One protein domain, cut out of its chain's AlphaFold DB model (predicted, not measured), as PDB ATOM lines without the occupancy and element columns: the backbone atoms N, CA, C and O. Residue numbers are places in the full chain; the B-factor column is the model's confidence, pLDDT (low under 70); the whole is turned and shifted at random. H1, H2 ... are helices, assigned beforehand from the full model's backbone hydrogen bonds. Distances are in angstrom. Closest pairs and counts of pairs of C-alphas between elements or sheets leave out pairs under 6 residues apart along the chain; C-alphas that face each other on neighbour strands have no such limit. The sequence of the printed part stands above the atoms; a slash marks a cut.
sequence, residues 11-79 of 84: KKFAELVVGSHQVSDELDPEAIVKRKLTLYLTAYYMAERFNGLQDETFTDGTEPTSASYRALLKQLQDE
ATOM      1  N   LYS A  11     118.081 221.030 140.671       96.38
ATOM      2  CA  LYS A  11     118.529 220.354 139.455       96.38
ATOM      3  C   LYS A  11     120.006 219.986 139.551       96.38
ATOM      4  O   LYS A  11     120.344 218.826 139.328       96.38
ATOM      5  N   LYS A  12     120.874 220.928 139.932       96.38
ATOM      6  CA  LYS A  12     122.308 220.639 140.102       96.38
ATOM      7  C   LYS A  12     122.555 219.592 141.181       96.38
ATOM      8  O   LYS A  12     123.405 218.724 141.001       96.38
ATOM      9  N   PHE A  13     121.807 219.643 142.283       95.44
ATOM     10  CA  PHE A  13     121.906 218.639 143.338       95.44
ATOM     11  C   PHE A  13     121.491 217.250 142.835       95.44
ATOM     12  O   PHE A  13     122.220 216.278 143.028       95.44
ATOM     13  N   ALA A  14     120.368 217.148 142.119       95.75
ATOM     14  CA  ALA A  14     119.919 215.886 141.538       95.75
ATOM     15  C   ALA A  14     120.924 215.312 140.524       95.75
ATOM     16  O   ALA A  14     121.223 214.116 140.558       95.75
ATOM     17  N   GLU A  15     121.496 216.154 139.660       96.38
ATOM     18  CA  GLU A  15     122.547 215.761 138.711       96.38
ATOM     19  C   GLU A  15     123.805 215.245 139.429       96.38
ATOM     20  O   GLU A  15     124.348 214.209 139.040       96.38
ATOM     21  N   LEU A  16     124.230 215.906 140.513       95.56
ATOM     22  CA  LEU A  16     125.350 215.471 141.354       95.56
ATOM     23  C   LEU A  16     125.091 214.086 141.976       95.56
ATOM     24  O   LEU A  16     125.967 213.215 141.957       95.56
ATOM     25  N   VAL A  17     123.891 213.859 142.515       94.25
ATOM     26  CA  VAL A  17     123.518 212.581 143.144       94.25
ATOM     27  C   VAL A  17     123.501 211.453 142.113       94.25
ATOM     28  O   VAL A  17     124.095 210.399 142.329       94.25
ATOM     29  N   VAL A  18     122.879 211.675 140.955       93.75
ATOM     30  CA  VAL A  18     122.829 210.667 139.886       93.75
ATOM     31  C   VAL A  18     124.215 210.390 139.305       93.75
ATOM     32  O   VAL A  18     124.529 209.238 139.009       93.75
ATOM     33  N   GLY A  19     125.047 211.423 139.142       92.31
ATOM     34  CA  GLY A  19     126.407 211.296 138.616       92.31
ATOM     35  C   GLY A  19     127.372 210.575 139.560       92.31
ATOM     36  O   GLY A  19     128.272 209.880 139.094       92.31
ATOM     37  N   SER A  20     127.177 210.697 140.876       90.25
ATOM     38  CA  SER A  20     127.992 210.005 141.888       90.25
ATOM     39  C   SER A  20     127.535 208.569 142.169       90.25
ATOM     40  O   SER A  20     128.327 207.753 142.645       90.25
ATOM     41  N   HIS A  21     126.289 208.220 141.837       87.25
ATOM     42  CA  HIS A  21     125.761 206.873 142.024       87.25
ATOM     43  C   HIS A  21     126.259 205.899 140.938       87.25
ATOM     44  O   HIS A  21     125.800 205.910 139.791       87.25
ATOM     45  N   GLN A  22     127.133 204.970 141.330       84.38
ATOM     46  CA  GLN A  22     127.542 203.835 140.495       84.38
ATOM     47  C   GLN A  22     126.375 202.849 140.327       84.38
ATOM     48  O   GLN A  22     125.763 202.417 141.304       84.38
ATOM     49  N   VAL A  23     126.044 202.495 139.086       80.62
ATOM     50  CA  VAL A  23     125.039 201.466 138.769       80.62
ATOM     51  C   VAL A  23     125.777 200.244 138.229       80.62
ATOM     52  O   VAL A  23     126.759 200.413 137.518       80.62
ATOM     53  N   SER A  24     125.330 199.035 138.582       80.88
ATOM     54  CA  SER A  24     125.913 197.802 138.034       80.88
ATOM     55  C   SER A  24     125.676 197.713 136.527       80.88
ATOM     56  O   SER A  24     124.542 197.898 136.078       80.88
ATOM     57  N   ASP A  25     126.723 197.359 135.782       75.12
ATOM     58  CA  ASP A  25     126.679 197.114 134.335       75.12
ATOM     59  C   ASP A  25     125.971 195.792 133.974       75.12
ATOM     60  O   ASP A  25     125.714 195.520 132.805       75.12
ATOM     61  N   GLU A  26     125.641 194.962 134.971       85.38
ATOM     62  CA  GLU A  26     124.935 193.684 134.789       85.38
ATOM     63  C   GLU A  26     123.415 193.847 134.620       85.38
ATOM     64  O   GLU A  26     122.716 192.891 134.283       85.38
ATOM     65  N   LEU A  27     122.886 195.045 134.880       83.88
ATOM     66  CA  LEU A  27     121.471 195.355 134.698       83.88
ATOM     67  C   LEU A  27     121.162 195.647 133.226       83.88
ATOM     68  O   LEU A  27     121.985 196.197 132.495       83.88
ATOM     69  N   ASP A  28     119.938 195.339 132.797       92.25
ATOM     70  CA  ASP A  28     119.488 195.754 131.474       92.25
ATOM     71  C   ASP A  28     119.391 197.296 131.383       92.25
ATOM     72  O   ASP A  28     119.167 197.978 132.394       92.25
ATOM     73  N   PRO A  29     119.542 197.882 130.178       90.31
ATOM     74  CA  PRO A  29     119.543 199.334 130.012       90.31
ATOM     75  C   PRO A  29     118.290 200.035 130.553       90.31
ATOM     76  O   PRO A  29     118.386 201.155 131.056       90.31
ATOM     77  N   GLU A  30     117.117 199.399 130.482       92.19
ATOM     78  CA  GLU A  30     115.868 199.981 130.975       92.19
ATOM     79  C   GLU A  30     115.866 200.042 132.508       92.19
ATOM     80  O   GLU A  30     115.520 201.079 133.081       92.19
ATOM     81  N   ALA A  31     116.321 198.984 133.183       90.81
ATOM     82  CA  ALA A  31     116.490 198.969 134.633       90.81
ATOM     83  C   ALA A  31     117.508 200.018 135.116       90.81
ATOM     84  O   ALA A  31     117.251 200.716 136.104       90.81
ATOM     85  N   ILE A  32     118.629 200.187 134.404       90.56
ATOM     86  CA  ILE A  32     119.633 201.222 134.708       90.56
ATOM     87  C   ILE A  32     119.010 202.618 134.616       90.56
ATOM     88  O   ILE A  32     119.142 203.424 135.543       90.56
ATOM     89  N   VAL A  33     118.314 202.909 133.513       91.75
ATOM     90  CA  VAL A  33     117.687 204.217 133.284       91.75
ATOM     91  C   VAL A  33     116.602 204.489 134.321       91.75
ATOM     92  O   VAL A  33     116.619 205.557 134.931       91.75
ATOM     93  N   LYS A  34     115.710 203.528 134.596       92.50
ATOM     94  CA  LYS A  34     114.669 203.667 135.628       92.50
ATOM     95  C   LYS A  34     115.270 203.999 136.988       92.50
ATOM     96  O   LYS A  34     114.827 204.948 137.625       92.50
ATOM     97  N   ARG A  35     116.327 203.295 137.401       91.62
ATOM     98  CA  ARG A  35     117.007 203.563 138.676       91.62
ATOM     99  C   ARG A  35     117.594 204.974 138.738       91.62
ATOM    100  O   ARG A  35     117.437 205.649 139.753       91.62
ATOM    101  N   LYS A  36     118.248 205.437 137.667       93.25
ATOM    102  CA  LYS A  36     118.788 206.805 137.607       93.25
ATOM    103  C   LYS A  36     117.685 207.864 137.624       93.25
ATOM    104  O   LYS A  36     117.841 208.866 138.313       93.25
ATOM    105  N   LEU A  37     116.573 207.634 136.925       94.31
ATOM    106  CA  LEU A  37     115.409 208.526 136.946       94.31
ATOM    107  C   LEU A  37     114.784 208.610 138.341       94.31
ATOM    108  O   LEU A  37     114.500 209.709 138.807       94.31
ATOM    109  N   THR A  38     114.621 207.476 139.028       92.50
ATOM    110  CA  THR A  38     114.134 207.457 140.414       92.50
ATOM    111  C   THR A  38     115.052 208.271 141.320       92.50
ATOM    112  O   THR A  38     114.577 209.163 142.013       92.50
ATOM    113  N   LEU A  39     116.370 208.045 141.258       93.50
ATOM    114  CA  LEU A  39     117.339 208.811 142.049       93.50
ATOM    115  C   LEU A  39     117.289 210.309 141.745       93.50
ATOM    116  O   LEU A  39     117.315 211.110 142.674       93.50
ATOM    117  N   TYR A  40     117.192 210.682 140.467       95.31
ATOM    118  CA  TYR A  40     117.086 212.077 140.050       95.31
ATOM    119  C   TYR A  40     115.872 212.755 140.688       95.31
ATOM    120  O   TYR A  40     116.008 213.787 141.338       95.31
ATOM    121  N   LEU A  41     114.685 212.167 140.512       94.38
ATOM    122  CA  LEU A  41     113.431 212.748 140.990       94.38
ATOM    123  C   LEU A  41     113.403 212.831 142.514       94.38
ATOM    124  O   LEU A  41     113.002 213.850 143.069       94.38
ATOM    125  N   THR A  42     113.887 211.789 143.188       91.88
ATOM    126  CA  THR A  42     113.987 211.762 144.645       91.88
ATOM    127  C   THR A  42     114.962 212.819 145.161       91.88
ATOM    128  O   THR A  42     114.612 213.568 146.066       91.88
ATOM    129  N   ALA A  43     116.155 212.943 144.571       93.75
ATOM    130  CA  ALA A  43     117.132 213.959 144.965       93.75
ATOM    131  C   ALA A  43     116.632 215.386 144.703       93.75
ATOM    132  O   ALA A  43     116.801 216.253 145.558       93.75
ATOM    133  N   TYR A  44     115.983 215.616 143.559       95.25
ATOM    134  CA  TYR A  44     115.362 216.898 143.231       95.25
ATOM    135  C   TYR A  44     114.332 217.292 144.296       95.25
ATOM    136  O   TYR A  44     114.392 218.389 144.849       95.25
ATOM    137  N   TYR A  45     113.420 216.373 144.618       91.81
ATOM    138  CA  TYR A  45     112.373 216.604 145.608       91.81
ATOM    139  C   TYR A  45     112.941 216.851 147.010       91.81
ATOM    140  O   TYR A  45     112.516 217.770 147.703       91.81
ATOM    141  N   MET A  46     113.942 216.071 147.428       91.31
ATOM    142  CA  MET A  46     114.594 216.270 148.726       91.31
ATOM    143  C   MET A  46     115.310 217.621 148.813       91.31
ATOM    144  O   MET A  46     115.267 218.251 149.864       91.31
ATOM    145  N   ALA A  47     115.922 218.098 147.725       93.12
ATOM    146  CA  ALA A  47     116.528 219.427 147.691       93.12
ATOM    147  C   ALA A  47     115.480 220.544 147.824       93.12
ATOM    148  O   ALA A  47     115.696 221.503 148.556       93.12
ATOM    149  N   GLU A  48     114.323 220.405 147.172       92.00
ATOM    150  CA  GLU A  48     113.203 221.341 147.337       92.00
ATOM    151  C   GLU A  48     112.687 221.365 148.782       92.00
ATOM    152  O   GLU A  48     112.489 222.435 149.353       92.00
ATOM    153  N   ARG A  49     112.522 220.192 149.402       90.38
ATOM    154  CA  ARG A  49     112.091 220.088 150.801       90.38
ATOM    155  C   ARG A  49     113.113 220.678 151.770       90.38
ATOM    156  O   ARG A  49     112.727 221.383 152.696       90.38
ATOM    157  N   PHE A  50     114.401 220.435 151.535       90.88
ATOM    158  CA  PHE A  50     115.477 221.038 152.319       90.88
ATOM    159  C   PHE A  50     115.455 222.568 152.247       90.88
ATOM    160  O   PHE A  50     115.616 223.224 153.271       90.88
ATOM    161  N   ASN A  51     115.216 223.132 151.063       90.62
ATOM    162  CA  ASN A  51     115.097 224.577 150.894       90.62
ATOM    163  C   ASN A  51     113.948 225.150 151.740       90.62
ATOM    164  O   ASN A  51     114.151 226.118 152.464       90.62
ATOM    165  N   GLY A  52     112.786 224.486 151.751       88.88
ATOM    166  CA  GLY A  52     111.675 224.875 152.628       88.88
ATOM    167  C   GLY A  52     112.024 224.800 154.121       88.88
ATOM    168  O   GLY A  52     111.739 225.729 154.870       88.88
ATOM    169  N   LEU A  53     112.710 223.739 154.557       87.19
ATOM    170  CA  LEU A  53     113.204 223.617 155.937       87.19
ATOM    171  C   LEU A  53     114.181 224.730 156.323       87.19
ATOM    172  O   LEU A  53     114.178 225.224 157.455       87.19
ATOM    173  N   GLN A  54     115.050 225.101 155.387       84.31
ATOM    174  CA  GLN A  54     115.966 226.205 155.580       84.31
ATOM    175  C   GLN A  54     115.191 227.508 155.800       84.31
ATOM    176  O   GLN A  54     115.495 228.202 156.767       84.31
ATOM    177  N   ASP A  55     114.202 227.811 154.959       85.75
ATOM    178  CA  ASP A  55     113.381 229.025 155.072       85.75
ATOM    179  C   ASP A  55     112.654 229.110 156.420       85.75
ATOM    180  O   ASP A  55     112.558 230.176 157.030       85.75
ATOM    181  N   GLU A  56     112.178 227.974 156.934       83.75
ATOM    182  CA  GLU A  56     111.570 227.897 158.265       83.75
ATOM    183  C   GLU A  56     112.586 228.137 159.392       83.75
ATOM    184  O   GLU A  56     112.257 228.729 160.426       83.75
ATOM    185  N   THR A  57     113.829 227.675 159.219       79.75
ATOM    186  CA  THR A  57     114.865 227.732 160.260       79.75
ATOM    187  C   THR A  57     115.615 229.060 160.290       79.75
ATOM    188  O   THR A  57     115.985 229.553 161.361       79.75
ATOM    189  N   PHE A  58     115.881 229.634 159.122       80.62
ATOM    190  CA  PHE A  58     116.574 230.899 158.955       80.62
ATOM    191  C   PHE A  58     115.548 231.959 158.571       80.62
ATOM    192  O   PHE A  58     115.240 232.173 157.407       80.62
ATOM    193  N   THR A  59     115.009 232.641 159.581       67.62
ATOM    194  CA  THR A  59     114.114 233.779 159.355       67.62
ATOM    195  C   THR A  59     114.876 234.951 158.736       67.62
ATOM    196  O   THR A  59     116.000 235.272 159.147       67.62
ATOM    197  N   ASP A  60     114.231 235.587 157.755       60.06
ATOM    198  CA  ASP A  60     114.771 236.666 156.930       60.06
ATOM    199  C   ASP A  60     115.549 237.714 157.745       60.06
ATOM    200  O   ASP A  60     115.020 238.371 158.644       60.06
ATOM    201  N   GLY A  61     116.828 237.883 157.399       59.09
ATOM    202  CA  GLY A  61     117.678 238.973 157.890       59.09
ATOM    203  C   GLY A  61     118.594 238.656 159.078       59.09
ATOM    204  O   GLY A  61     119.367 239.531 159.471       59.09
ATOM    205  N   THR A  62     118.580 237.436 159.624       61.72
ATOM    206  CA  THR A  62     119.502 237.044 160.709       61.72
ATOM    207  C   THR A  62     120.622 236.147 160.181       61.72
ATOM    208  O   THR A  62     120.347 235.164 159.498       61.72
ATOM    209  N   GLU A  63     121.890 236.456 160.485       68.25
ATOM    210  CA  GLU A  63     122.998 235.548 160.143       68.25
ATOM    211  C   GLU A  63     122.773 234.176 160.819       68.25
ATOM    212  O   GLU A  63     122.437 234.133 162.013       68.25
ATOM    213  N   PRO A  64     122.960 233.050 160.100       71.81
ATOM    214  CA  PRO A  64     122.841 231.722 160.682       71.81
ATOM    215  C   PRO A  64     123.743 231.584 161.913       71.81
ATOM    216  O   PRO A  64     124.955 231.784 161.858       71.81
ATOM    217  N   THR A  65     123.158 231.216 163.048       80.50
ATOM    218  CA  THR A  65     123.916 230.953 164.273       80.50
ATOM    219  C   THR A  65     124.254 229.472 164.366       80.50
ATOM    220  O   THR A  65     123.579 228.617 163.793       80.50
ATOM    221  N   SER A  66     125.246 229.121 165.189       82.44
ATOM    222  CA  SER A  66     125.517 227.706 165.484       82.44
ATOM    223  C   SER A  66     124.291 226.961 166.040       82.44
ATOM    224  O   SER A  66     124.185 225.746 165.889       82.44
ATOM    225  N   ALA A  67     123.361 227.674 166.689       82.44
ATOM    226  CA  ALA A  67     122.125 227.106 167.211       82.44
ATOM    227  C   ALA A  67     121.099 226.839 166.102       82.44
ATOM    228  O   ALA A  67     120.549 225.740 166.072       82.44
ATOM    229  N   SER A  68     120.889 227.783 165.178       80.25
ATOM    230  CA  SER A  68     119.974 227.582 164.048       80.25
ATOM    231  C   SER A  68     120.500 226.514 163.083       80.25
ATOM    232  O   SER A  68     119.732 225.674 162.637       80.25
ATOM    233  N   TYR A  69     121.818 226.427 162.873       82.69
ATOM    234  CA  TYR A  69     122.435 225.319 162.130       82.69
ATOM    235  C   TYR A  69     122.160 223.948 162.763       82.69
ATOM    236  O   TYR A  69     121.789 222.998 162.077       82.69
ATOM    237  N   ARG A  70     122.323 223.824 164.089       84.56
ATOM    238  CA  ARG A  70     121.997 222.577 164.802       84.56
ATOM    239  C   ARG A  70     120.503 222.255 164.738       84.56
ATOM    240  O   ARG A  70     120.158 221.078 164.678       84.56
ATOM    241  N   ALA A  71     119.639 223.269 164.759       84.44
ATOM    242  CA  ALA A  71     118.198 223.092 164.612       84.44
ATOM    243  C   ALA A  71     117.837 222.558 163.217       84.44
ATOM    244  O   ALA A  71     117.133 221.556 163.142       84.44
ATOM    245  N   LEU A  72     118.408 223.137 162.154       83.88
ATOM    246  CA  LEU A  72     118.216 222.680 160.774       83.88
ATOM    247  C   LEU A  72     118.656 221.220 160.601       83.88
ATOM    248  O   LEU A  72     117.919 220.404 160.059       83.88
ATOM    249  N   LEU A  73     119.835 220.855 161.123       85.12
ATOM    250  CA  LEU A  73     120.324 219.471 161.077       85.12
ATOM    251  C   LEU A  73     119.405 218.498 161.818       85.12
ATOM    252  O   LEU A  73     119.223 217.368 161.374       85.12
ATOM    253  N   LYS A  74     118.837 218.925 162.948       85.25
ATOM    254  CA  LYS A  74     117.895 218.106 163.706       85.25
ATOM    255  C   LYS A  74     116.587 217.918 162.936       85.25
ATOM    256  O   LYS A  74     116.120 216.793 162.831       85.25
ATOM    257  N   GLN A  75     116.032 218.984 162.362       83.25
ATOM    258  CA  GLN A  75     114.826 218.894 161.534       83.25
ATOM    259  C   GLN A  75     115.046 217.995 160.319       83.25
ATOM    260  O   GLN A  75     114.234 217.114 160.073       83.25
ATOM    261  N   LEU A  76     116.187 218.123 159.639       84.75
ATOM    262  CA  LEU A  76     116.559 217.248 158.526       84.75
ATOM    263  C   LEU A  76     116.618 215.760 158.927       84.75
ATOM    264  O   LEU A  76     116.327 214.895 158.107       84.75
ATOM    265  N   GLN A  77     117.021 215.451 160.165       83.31
ATOM    266  CA  GLN A  77     117.058 214.080 160.693       83.31
ATOM    267  C   GLN A  77     115.679 213.563 161.120       83.31
ATOM    268  O   GLN A  77     115.393 212.377 160.948       83.31
ATOM    269  N   ASP A  78     114.857 214.432 161.706       82.00
ATOM    270  CA  ASP A  78     113.526 214.092 162.211       82.00
ATOM    271  C   ASP A  78     112.494 214.001 161.068       82.00
ATOM    272  O   ASP A  78     111.524 213.239 161.154       82.00
ATOM    273  N   GLU A  79     112.702 214.747 159.980       76.75
ATOM    274  CA  GLU A  79     111.822 214.763 158.821       76.75
ATOM    275  C   GLU A  79     112.002 213.505 157.968       76.75
ATOM    276  O   GLU A  79     113.043 213.237 157.364       76.75
TER     277      GLU A  79
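AT A GLANCE: This is residues 11 to 79 of the 84 residues of an uncharacterized protein of Lactobacillus saniviri JCM 17471 = DSM 24301 (UniProt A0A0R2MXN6). One long, straight helix, H2, makes the axis of a rod; the short helix H1 crosses its middle, and H3 folds back over the part of H2 near its last residues. H1 and H3 stay apart from each other, while residues 25 to 30 and 60 to 67 stand free at the two ends of the rod. The printed part has 69 residues with three named helices, in the order H1, H2, H3, and no named strand; the class is all helix. It is only just loose, close to extended, with a radius of gyration of the C-alphas of 16.3 A and spans of 50 by 18 by 17 A.

HOW THE PARTS SIT: H2, residues 29 to 57, touches H1, residues 11 to 20, with its residues 36 to 47 alone. Their closest C-alphas, those of Ala 14 and Ala 43, are 4.8 A apart. The two run opposite ways at a steep tilt of 48 degrees. With residues 50 to 57 alone, H2 touches H3, residues 66 to 78; the closest C-alphas, those of Thr 57 and Leu 72, are 6.1 A apart. H2 and H3 form a helical hairpin, running opposite ways at a steep tilt of 43 degrees. H1 and H3 are apart. In H1, H2 and H3 every O i to N i+4 pair is within hydrogen-bond range.

IN THESE COORDINATES: H2 is 41.8 A long, from C-alpha 29 at (119.543, 199.334, 130.012) to C-alpha 57 at (114.865, 227.732, 160.260). H1 measures 14.2 A and begins at C-alpha 11 at (118.529, 220.354, 139.455). H3 measures 18.4 A and ends at C-alpha 78 at (113.526, 214.092, 162.211).

THE WHOLE: The C-alphas farthest apart, those of Glu 26 and Gly 61, are 51.4 A apart. The printed part has no cut, and both links, H1 to H2 and H2 to H3, are short. The mean pLDDT of the printed part is 86.4; residues 59 to 63 are under 70.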